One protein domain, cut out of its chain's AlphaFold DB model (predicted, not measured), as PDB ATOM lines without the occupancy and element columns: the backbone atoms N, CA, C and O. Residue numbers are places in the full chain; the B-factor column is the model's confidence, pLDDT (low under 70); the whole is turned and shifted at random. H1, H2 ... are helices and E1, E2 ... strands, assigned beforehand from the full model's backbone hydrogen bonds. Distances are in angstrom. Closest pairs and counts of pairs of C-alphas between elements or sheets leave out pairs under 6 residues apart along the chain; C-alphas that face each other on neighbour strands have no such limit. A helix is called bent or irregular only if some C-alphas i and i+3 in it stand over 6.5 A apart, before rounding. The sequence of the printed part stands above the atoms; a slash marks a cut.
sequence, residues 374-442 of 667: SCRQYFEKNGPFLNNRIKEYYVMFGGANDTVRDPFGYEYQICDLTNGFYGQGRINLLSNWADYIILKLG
ATOM      1  N   SER A 374     -71.493  19.112-149.842       81.00
ATOM      2  CA  SER A 374     -70.033  19.230-149.778       81.00
ATOM      3  C   SER A 374     -69.565  20.671-149.996       81.00
ATOM      4  O   SER A 374     -68.670  21.142-149.298       81.00
ATOM      5  N   CYS A 375     -70.195  21.409-150.916       82.00
ATOM      6  CA  CYS A 375     -69.909  22.828-151.130       82.00
ATOM      7  C   CYS A 375     -70.256  23.679-149.903       82.00
ATOM      8  O   CYS A 375     -69.469  24.553-149.542       82.00
ATOM      9  N   ARG A 376     -71.393  23.406-149.247       88.12
ATOM     10  CA  ARG A 376     -71.820  24.077-148.011       88.12
ATOM     11  C   ARG A 376     -70.794  23.856-146.904       88.12
ATOM     12  O   ARG A 376     -70.256  24.828-146.390       88.12
ATOM     13  N   GLN A 377     -70.434  22.601-146.638       85.44
ATOM     14  CA  GLN A 377     -69.424  22.234-145.638       85.44
ATOM     15  C   GLN A 377     -68.063  22.880-145.928       85.44
ATOM     16  O   GLN A 377     -67.406  23.416-145.032       85.44
ATOM     17  N   TYR A 378     -67.631  22.866-147.194       82.12
ATOM     18  CA  TYR A 378     -66.386  23.512-147.598       82.12
ATOM     19  C   TYR A 378     -66.434  25.024-147.358       82.12
ATOM     20  O   TYR A 378     -65.465  25.591-146.848       82.12
ATOM     21  N   PHE A 379     -67.538  25.681-147.719       83.31
ATOM     22  CA  PHE A 379     -67.698  27.122-147.557       83.31
ATOM     23  C   PHE A 379     -67.856  27.528-146.087       83.31
ATOM     24  O   PHE A 379     -67.316  28.550-145.690       83.31
ATOM     25  N   GLU A 380     -68.507  26.727-145.249       87.31
ATOM     26  CA  GLU A 380     -68.572  26.954-143.799       87.31
ATOM     27  C   GLU A 380     -67.178  26.871-143.161       87.31
ATOM     28  O   GLU A 380     -66.792  27.746-142.388       87.31
ATOM     29  N   LYS A 381     -66.382  25.865-143.549       85.62
ATOM     30  CA  LYS A 381     -65.021  25.667-143.035       85.62
ATOM     31  C   LYS A 381     -64.036  26.734-143.518       85.62
ATOM     32  O   LYS A 381     -63.225  27.229-142.740       85.62
ATOM     33  N   ASN A 382     -64.061  27.051-144.813       80.06
ATOM     34  CA  ASN A 382     -63.035  27.881-145.453       80.06
ATOM     35  C   ASN A 382     -63.485  29.322-145.705       80.06
ATOM     36  O   ASN A 382     -62.646  30.192-145.919       80.06
ATOM     37  N   GLY A 383     -64.792  29.590-145.665       77.38
ATOM     38  CA  GLY A 383     -65.409  30.884-145.944       77.38
ATOM     39  C   GLY A 383     -64.736  32.054-145.236       77.38
ATOM     40  O   GLY A 383     -64.415  33.025-145.917       77.38
ATOM     41  N   PRO A 384     -64.424  31.987-143.929       85.62
ATOM     42  CA  PRO A 384     -63.719  33.067-143.236       85.62
ATOM     43  C   PRO A 384     -62.395  33.482-143.899       85.62
ATOM     44  O   PRO A 384     -62.074  34.667-143.903       85.62
ATOM     45  N   PHE A 385     -61.685  32.539-144.526       76.50
ATOM     46  CA  PHE A 385     -60.389  32.744-145.184       76.50
ATOM     47  C   PHE A 385     -60.502  33.124-146.669       76.50
ATOM     48  O   PHE A 385     -59.504  33.486-147.293       76.50
ATOM     49  N   LEU A 386     -61.701  33.054-147.255       74.25
ATOM     50  CA  LEU A 386     -61.941  33.482-148.632       74.25
ATOM     51  C   LEU A 386     -62.053  35.008-148.703       74.25
ATOM     52  O   LEU A 386     -62.667  35.651-147.847       74.25
ATOM     53  N   ASN A 387     -61.506  35.591-149.770       77.44
ATOM     54  CA  ASN A 387     -61.686  37.014-150.032       77.44
ATOM     55  C   ASN A 387     -63.167  37.344-150.322       77.44
ATOM     56  O   ASN A 387     -63.948  36.485-150.742       77.44
ATOM     57  N   ASN A 388     -63.555  38.604-150.107       74.06
ATOM     58  CA  ASN A 388     -64.950  39.044-150.239       74.06
ATOM     59  C   ASN A 388     -65.515  38.820-151.645       74.06
ATOM     60  O   ASN A 388     -66.662  38.413-151.786       74.06
ATOM     61  N   ARG A 389     -64.686  38.973-152.681       65.12
ATOM     62  CA  ARG A 389     -65.105  38.777-154.069       65.12
ATOM     63  C   ARG A 389     -65.484  37.316-154.362       65.12
ATOM     64  O   ARG A 389     -66.457  37.062-155.060       65.12
ATOM     65  N   ILE A 390     -64.765  36.340-153.802       67.94
ATOM     66  CA  ILE A 390     -65.115  34.913-153.923       67.94
ATOM     67  C   ILE A 390     -66.426  34.615-153.185       67.94
ATOM     68  O   ILE A 390     -67.250  33.860-153.698       67.94
ATOM     69  N   LYS A 391     -66.649  35.223-152.013       75.25
ATOM     70  CA  LYS A 391     -67.913  35.085-151.266       75.25
ATOM     71  C   LYS A 391     -69.095  35.644-152.057       75.25
ATOM     72  O   LYS A 391     -70.134  34.997-152.137       75.25
ATOM     73  N   GLU A 392     -68.916  36.806-152.680       73.12
ATOM     74  CA  GLU A 392     -69.913  37.413-153.564       73.12
ATOM     75  C   GLU A 392     -70.227  36.505-154.760       73.12
ATOM     76  O   GLU A 392     -71.397  36.250-155.030       73.12
ATOM     77  N   TYR A 393     -69.213  35.943-155.431       72.06
ATOM     78  CA  TYR A 393     -69.421  34.983-156.525       72.06
ATOM     79  C   TYR A 393     -70.136  33.712-156.081       72.06
ATOM     80  O   TYR A 393     -71.038  33.252-156.775       72.06
ATOM     81  N   TYR A 394     -69.781  33.167-154.920       77.44
ATOM     82  CA  TYR A 394     -70.457  32.001-154.364       77.44
ATOM     83  C   TYR A 394     -71.960  32.252-154.184       77.44
ATOM     84  O   TYR A 394     -72.768  31.437-154.622       77.44
ATOM     85  N   VAL A 395     -72.340  33.399-153.609       76.69
ATOM     86  CA  VAL A 395     -73.753  33.788-153.465       76.69
ATOM     87  C   VAL A 395     -74.398  34.032-154.830       76.69
ATOM     88  O   VAL A 395     -75.485  33.521-155.088       76.69
ATOM     89  N   MET A 396     -73.721  34.759-155.724       70.44
ATOM     90  CA  MET A 396     -74.226  35.063-157.066       70.44
ATOM     91  C   MET A 396     -74.506  33.800-157.891       70.44
ATOM     92  O   MET A 396     -75.517  33.749-158.580       70.44
ATOM     93  N   PHE A 397     -73.676  32.758-157.792       73.81
ATOM     94  CA  PHE A 397     -73.881  31.482-158.494       73.81
ATOM     95  C   PHE A 397     -74.917  30.556-157.828       73.81
ATOM     96  O   PHE A 397     -75.014  29.384-158.190       73.81
ATOM     97  N   GLY A 398     -75.704  31.074-156.878       76.75
ATOM     98  CA  GLY A 398     -76.797  30.362-156.212       76.75
ATOM     99  C   GLY A 398     -76.442  29.773-154.847       76.75
ATOM    100  O   GLY A 398     -77.291  29.136-154.219       76.75
ATOM    101  N   GLY A 399     -75.206  29.957-154.371       82.88
ATOM    102  CA  GLY A 399     -74.731  29.449-153.084       82.88
ATOM    103  C   GLY A 399     -75.017  27.958-152.875       82.88
ATOM    104  O   GLY A 399     -75.219  27.203-153.830       82.88
ATOM    105  N   ALA A 400     -75.073  27.536-151.610       84.56
ATOM    106  CA  ALA A 400     -75.444  26.169-151.228       84.56
ATOM    107  C   ALA A 400     -76.691  26.083-150.328       84.56
ATOM    108  O   ALA A 400     -76.930  25.022-149.759       84.56
ATOM    109  N   ASN A 401     -77.486  27.151-150.188       84.44
ATOM    110  CA  ASN A 401     -78.739  27.137-149.411       84.44
ATOM    111  C   ASN A 401     -79.851  26.351-150.124       84.44
ATOM    112  O   ASN A 401     -79.806  26.169-151.334       84.44
ATOM    113  N   ASP A 402     -80.867  25.880-149.409       87.12
ATOM    114  CA  ASP A 402     -81.961  25.129-150.056       87.12
ATOM    115  C   ASP A 402     -82.903  26.040-150.860       87.12
ATOM    116  O   ASP A 402     -83.556  25.599-151.808       87.12
ATOM    117  N   THR A 403     -82.880  27.335-150.538       88.00
ATOM    118  CA  THR A 403     -83.517  28.409-151.287       88.00
ATOM    119  C   THR A 403     -82.510  29.238-152.066       88.00
ATOM    120  O   THR A 403     -81.400  29.514-151.603       88.00
ATOM    121  N   VAL A 404     -82.929  29.693-153.245       84.88
ATOM    122  CA  VAL A 404     -82.227  30.730-154.003       84.88
ATOM    123  C   VAL A 404     -83.190  31.834-154.382       84.88
ATOM    124  O   VAL A 404     -84.339  31.580-154.735       84.88
ATOM    125  N   ARG A 405     -82.716  33.072-154.295       84.50
ATOM    126  CA  ARG A 405     -83.514  34.255-154.589       84.50
ATOM    127  C   ARG A 405     -83.094  34.830-155.928       84.50
ATOM    128  O   ARG A 405     -81.907  35.062-156.146       84.50
ATOM    129  N   ASP A 406     -84.061  35.052-156.802       81.00
ATOM    130  CA  ASP A 406     -83.794  35.634-158.107       81.00
ATOM    131  C   ASP A 406     -83.731  37.166-158.066       81.00
ATOM    132  O   ASP A 406     -83.993  37.788-157.029       81.00
ATOM    133  N   PRO A 407     -83.382  37.809-159.190       76.62
ATOM    134  CA  PRO A 407     -83.248  39.261-159.251       76.62
ATOM    135  C   PRO A 407     -84.536  40.055-159.021       76.62
ATOM    136  O   PRO A 407     -84.456  41.238-158.695       76.62
ATOM    137  N   PHE A 408     -85.704  39.436-159.199       83.56
ATOM    138  CA  PHE A 408     -87.004  40.033-158.882       83.56
ATOM    139  C   PHE A 408     -87.377  39.841-157.409       83.56
ATOM    140  O   PHE A 408     -88.390  40.355-156.938       83.56
ATOM    141  N   GLY A 409     -86.536  39.128-156.663       84.06
ATOM    142  CA  GLY A 409     -86.723  38.834-155.260       84.06
ATOM    143  C   GLY A 409     -87.574  37.597-155.001       84.06
ATOM    144  O   GLY A 409     -87.894  37.376-153.833       84.06
ATOM    145  N   TYR A 410     -87.913  36.814-156.031       87.25
ATOM    146  CA  TYR A 410     -88.671  35.573-155.903       87.25
ATOM    147  C   TYR A 410     -87.775  34.451-155.375       87.25
ATOM    148  O   TYR A 410     -86.638  34.292-155.822       87.25
ATOM    149  N   GLU A 411     -88.276  33.678-154.415       89.56
ATOM    150  CA  GLU A 411     -87.527  32.588-153.790       89.56
ATOM    151  C   GLU A 411     -87.918  31.236-154.388       89.56
ATOM    152  O   GLU A 411     -89.076  30.827-154.351       89.56
ATOM    153  N   TYR A 412     -86.926  30.524-154.914       87.31
ATOM    154  CA  TYR A 412     -87.063  29.176-155.444       87.31
ATOM    155  C   TYR A 412     -86.558  28.165-154.417       87.31
ATOM    156  O   TYR A 412     -85.399  28.222-153.997       87.31
ATOM    157  N   GLN A 413     -87.409  27.206-154.053       87.88
ATOM    158  CA  GLN A 413     -87.058  26.050-153.223       87.88
ATOM    159  C   GLN A 413     -86.373  24.988-154.098       87.88
ATOM    160  O   GLN A 413     -87.002  24.052-154.580       87.88
ATOM    161  N   ILE A 414     -85.079  25.148-154.372       84.81
ATOM    162  CA  ILE A 414     -84.363  24.333-155.376       84.81
ATOM    163  C   ILE A 414     -83.980  22.928-154.903       84.81
ATOM    164  O   ILE A 414     -83.543  22.093-155.702       84.81
ATOM    165  N   CYS A 415     -84.118  22.670-153.606       80.19
ATOM    166  CA  CYS A 415     -84.008  21.333-153.031       80.19
ATOM    167  C   CYS A 415     -85.375  20.639-152.892       80.19
ATOM    168  O   CYS A 415     -85.400  19.448-152.600       80.19
ATOM    169  N   ASP A 416     -86.487  21.337-153.148       79.50
ATOM    170  CA  ASP A 416     -87.822  20.739-153.179       79.50
ATOM    171  C   ASP A 416     -88.055  20.050-154.533       79.50
ATOM    172  O   ASP A 416     -88.207  20.686-155.583       79.50
ATOM    173  N   LEU A 417     -88.065  18.718-154.498       72.62
ATOM    174  CA  LEU A 417     -88.183  17.869-155.682       72.62
ATOM    175  C   LEU A 417     -89.550  18.024-156.379       72.62
ATOM    176  O   LEU A 417     -89.657  17.793-157.586       72.62
ATOM    177  N   THR A 418     -90.572  18.513-155.670       73.31
ATOM    178  CA  THR A 418     -91.920  18.735-156.219       73.31
ATOM    179  C   THR A 418     -92.012  19.972-157.121       73.31
ATOM    180  O   THR A 418     -92.993  20.151-157.846       73.31
ATOM    181  N   ASN A 419     -90.973  20.817-157.142       74.31
ATOM    182  CA  ASN A 419     -90.933  22.046-157.938       74.31
ATOM    183  C   ASN A 419     -90.150  21.927-159.257       74.31
ATOM    184  O   ASN A 419     -90.027  22.917-159.978       74.31
ATOM    185  N   GLY A 420     -89.653  20.732-159.605       73.31
ATOM    186  CA  GLY A 420     -88.967  20.492-160.883       73.31
ATOM    187  C   GLY A 420     -87.497  20.926-160.916       73.31
ATOM    188  O   GLY A 420     -86.918  21.095-161.990       73.31
ATOM    189  N   PHE A 421     -86.879  21.108-159.744       78.38
ATOM    190  CA  PHE A 421     -85.479  21.526-159.583       78.38
ATOM    191  C   PHE A 421     -84.531  20.376-159.211       78.38
ATOM    192  O   PHE A 421     -83.558  20.575-158.483       78.38
ATOM    193  N   TYR A 422     -84.775  19.163-159.703       72.31
ATOM    194  CA  TYR A 422     -83.823  18.052-159.591       72.31
ATOM    195  C   TYR A 422     -83.013  17.881-160.880       72.31
ATOM    196  O   TYR A 422     -83.398  18.358-161.952       72.31
ATOM    197  N   GLY A 423     -81.848  17.238-160.762       71.62
ATOM    198  CA  GLY A 423     -80.946  16.972-161.883       71.62
ATOM    199  C   GLY A 423     -80.654  18.218-162.728       71.62
ATOM    200  O   GLY A 423     -80.177  19.238-162.221       71.62
ATOM    201  N   GLN A 424     -80.973  18.133-164.022       73.31
ATOM    202  CA  GLN A 424     -80.738  19.198-164.998       73.31
ATOM    203  C   GLN A 424     -81.576  20.459-164.738       73.31
ATOM    204  O   GLN A 424     -81.131  21.555-165.066       73.31
ATOM    205  N   GLY A 425     -82.750  20.346-164.106       79.12
ATOM    206  CA  GLY A 425     -83.589  21.506-163.791       79.12
ATOM    207  C   GLY A 425     -82.893  22.484-162.842       79.12
ATOM    208  O   GLY A 425     -82.898  23.692-163.070       79.12
ATOM    209  N   ARG A 426     -82.191  21.973-161.823       83.81
ATOM    210  CA  ARG A 426     -81.394  22.821-160.922       83.81
ATOM    211  C   ARG A 426     -80.253  23.514-161.649       83.81
ATOM    212  O   ARG A 426     -80.021  24.702-161.451       83.81
ATOM    213  N   ILE A 427     -79.538  22.751-162.473       79.12
ATOM    214  CA  ILE A 427     -78.396  23.241-163.247       79.12
ATOM    215  C   ILE A 427     -78.843  24.378-164.159       79.12
ATOM    216  O   ILE A 427     -78.235  25.444-164.144       79.12
ATOM    217  N   ASN A 428     -79.925  24.172-164.908       78.50
ATOM    218  CA  ASN A 428     -80.459  25.160-165.835       78.50
ATOM    219  C   ASN A 428     -80.904  26.433-165.114       78.50
ATOM    220  O   ASN A 428     -80.549  27.516-165.558       78.50
ATOM    221  N   LEU A 429     -81.613  26.325-163.981       83.19
ATOM    222  CA  LEU A 429     -82.002  27.505-163.201       83.19
ATOM    223  C   LEU A 429     -80.768  28.318-162.774       83.19
ATOM    224  O   LEU A 429     -80.700  29.518-163.029       83.19
ATOM    225  N   LEU A 430     -79.783  27.660-162.151       79.94
ATOM    226  CA  LEU A 430     -78.593  28.342-161.639       79.94
ATOM    227  C   LEU A 430     -77.721  28.913-162.761       79.94
ATOM    228  O   LEU A 430     -77.173  30.003-162.604       79.94
ATOM    229  N   SER A 431     -77.600  28.200-163.885       71.50
ATOM    230  CA  SER A 431     -76.809  28.628-165.044       71.50
ATOM    231  C   SER A 431     -77.478  29.719-165.868       71.50
ATOM    232  O   SER A 431     -76.778  30.627-166.298       71.50
ATOM    233  N   ASN A 432     -78.807  29.749-166.004       70.19
ATOM    234  CA  ASN A 432     -79.480  30.847-166.710       70.19
ATOM    235  C   ASN A 432     -79.303  32.199-166.013       70.19
ATOM    236  O   ASN A 432     -79.347  33.249-166.656       70.19
ATOM    237  N   TRP A 433     -79.048  32.203-164.706       68.81
ATOM    238  CA  TRP A 433     -78.720  33.429-163.980       68.81
ATOM    239  C   TRP A 433     -77.282  33.901-164.232       68.81
ATOM    240  O   TRP A 433     -76.919  35.005-163.831       68.81
ATOM    241  N   ALA A 434     -76.459  33.123-164.945       60.00
ATOM    242  CA  ALA A 434     -75.115  33.527-165.341       60.00
ATOM    243  C   ALA A 434     -75.109  34.822-166.159       60.00
ATOM    244  O   ALA A 434     -74.318  35.724-165.877       60.00
ATOM    245  N   ASP A 435     -76.012  34.938-167.133       55.75
ATOM    246  CA  ASP A 435     -76.129  36.130-167.972       55.75
ATOM    247  C   ASP A 435     -76.603  37.349-167.176       55.75
ATOM    248  O   ASP A 435     -76.108  38.457-167.392       55.75
ATOM    249  N   TYR A 436     -77.478  37.143-166.187       59.97
ATOM    250  CA  TYR A 436     -77.828  38.186-165.227       59.97
ATOM    251  C   TYR A 436     -76.603  38.671-164.450       59.97
ATOM    252  O   TYR A 436     -76.406  39.875-164.337       59.97
ATOM    253  N   ILE A 437     -75.759  37.767-163.946       58.00
ATOM    254  CA  ILE A 437     -74.541  38.119-163.197       58.00
ATOM    255  C   ILE A 437     -73.591  38.937-164.075       58.00
ATOM    256  O   ILE A 437     -73.071  39.962-163.639       58.00
ATOM    257  N   ILE A 438     -73.420  38.535-165.335       53.47
ATOM    258  CA  ILE A 438     -72.609  39.270-166.310       53.47
ATOM    259  C   ILE A 438     -73.181  40.684-166.543       53.47
ATOM    260  O   ILE A 438     -72.416  41.651-166.604       53.47
ATOM    261  N   LEU A 439     -74.508  40.833-166.633       55.41
ATOM    262  CA  LEU A 439     -75.182  42.134-166.761       55.41
ATOM    263  C   LEU A 439     -75.055  42.986-165.483       55.41
ATOM    264  O   LEU A 439     -74.704  44.162-165.566       55.41
ATOM    265  N   LYS A 440     -75.270  42.401-164.296       55.44
ATOM    266  CA  LYS A 440     -75.167  43.051-162.972       55.44
ATOM    267  C   LYS A 440     -73.770  43.587-162.691       55.44
ATOM    268  O   LYS A 440     -73.632  44.645-162.084       55.44
ATOM    269  N   LEU A 441     -72.749  42.851-163.120       49.69
ATOM    270  CA  LEU A 441     -71.347  43.233-162.971       49.69
ATOM    271  C   LEU A 441     -70.889  44.224-164.057       49.69
ATOM    272  O   LEU A 441     -69.724  44.615-164.061       49.69
ATOM    273  N   GLY A 442     -71.771  44.618-164.988       51.06
ATOM    274  CA  GLY A 442     -71.428  45.498-166.110       51.06
ATOM    275  C   GLY A 442     -70.413  44.883-167.082       51.06
ATOM    276  O   GLY A 442     -69.793  45.597-167.865       51.06
TER     277      GLY A 442
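This is residues 374 to 442 of the 667 residues of an uncharacterized protein of Tigriopus californicus (UniProt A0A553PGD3). A small, loosely joined frame has a short two-stranded hairpin, E1 and E2, at one side and H1 and H2 folded back past each other at the other, while the long helix H3 runs past the end of H2. H2 is near both H1 and H3, no two helices touch, and residues 384 to 390 stick out at the turn from H1 to H2. The printed part has 69 residues with three named helices and two named strands, in the order H1, H2, E1, E2, H3; the sheet is antiparallel and the class is mostly helix. It is only just compact, close to loose, with a radius of gyration of the C-alphas of 12.8 A and spans of 36 by 31 by 20 A.

E1, residues 403 to 405, and E2, residues 411 to 413, form an antiparallel hairpin at 155 degrees, with N 404 and O 412 at 3.0 A, within hydrogen-bond range. H2, residues 388 to 396, is close to but not clearly touching H3, residues 424 to 440; their closest C-alphas, of Met 396 and Ile 437, are 6.9 A apart. They run opposite ways at a steep tilt of 51 degrees. H1, residues 374 to 385, is close to but not clearly touching H2; their closest C-alphas, of Gly 383 and Lys 391, are 7.2 A apart. They run opposite ways at a shallow tilt of 26 degrees. H1 and H3 are apart, and so are E1 and H3. Every O i to N i+4 pair is within hydrogen-bond range in H2, against 6 of 8 in H1 and 9 of 13 in H3.

E1 is 6.7 A long and E2 6.6 A. H3 spans 24.6 A and ends at C-alpha 440, (-75.167, 43.051, -162.972); it is neither bent nor irregular, but only just: C-alphas 432 and 435 are 6.4 A apart. H2 spans 12.2 A. H1 spans 17.2 A from C-alpha 374, (-70.033, 19.230, -149.778), and is irregular, with C-alphas 381 and 384 at 7.5 A.

The two C-alphas farthest apart, of Phe 385 and Thr 418, are 36.2 A apart. The printed part has no cut and no long link. Mean pLDDT of the printed part is 76.1, with residues 389 to 390 and 433 to 442 under 70.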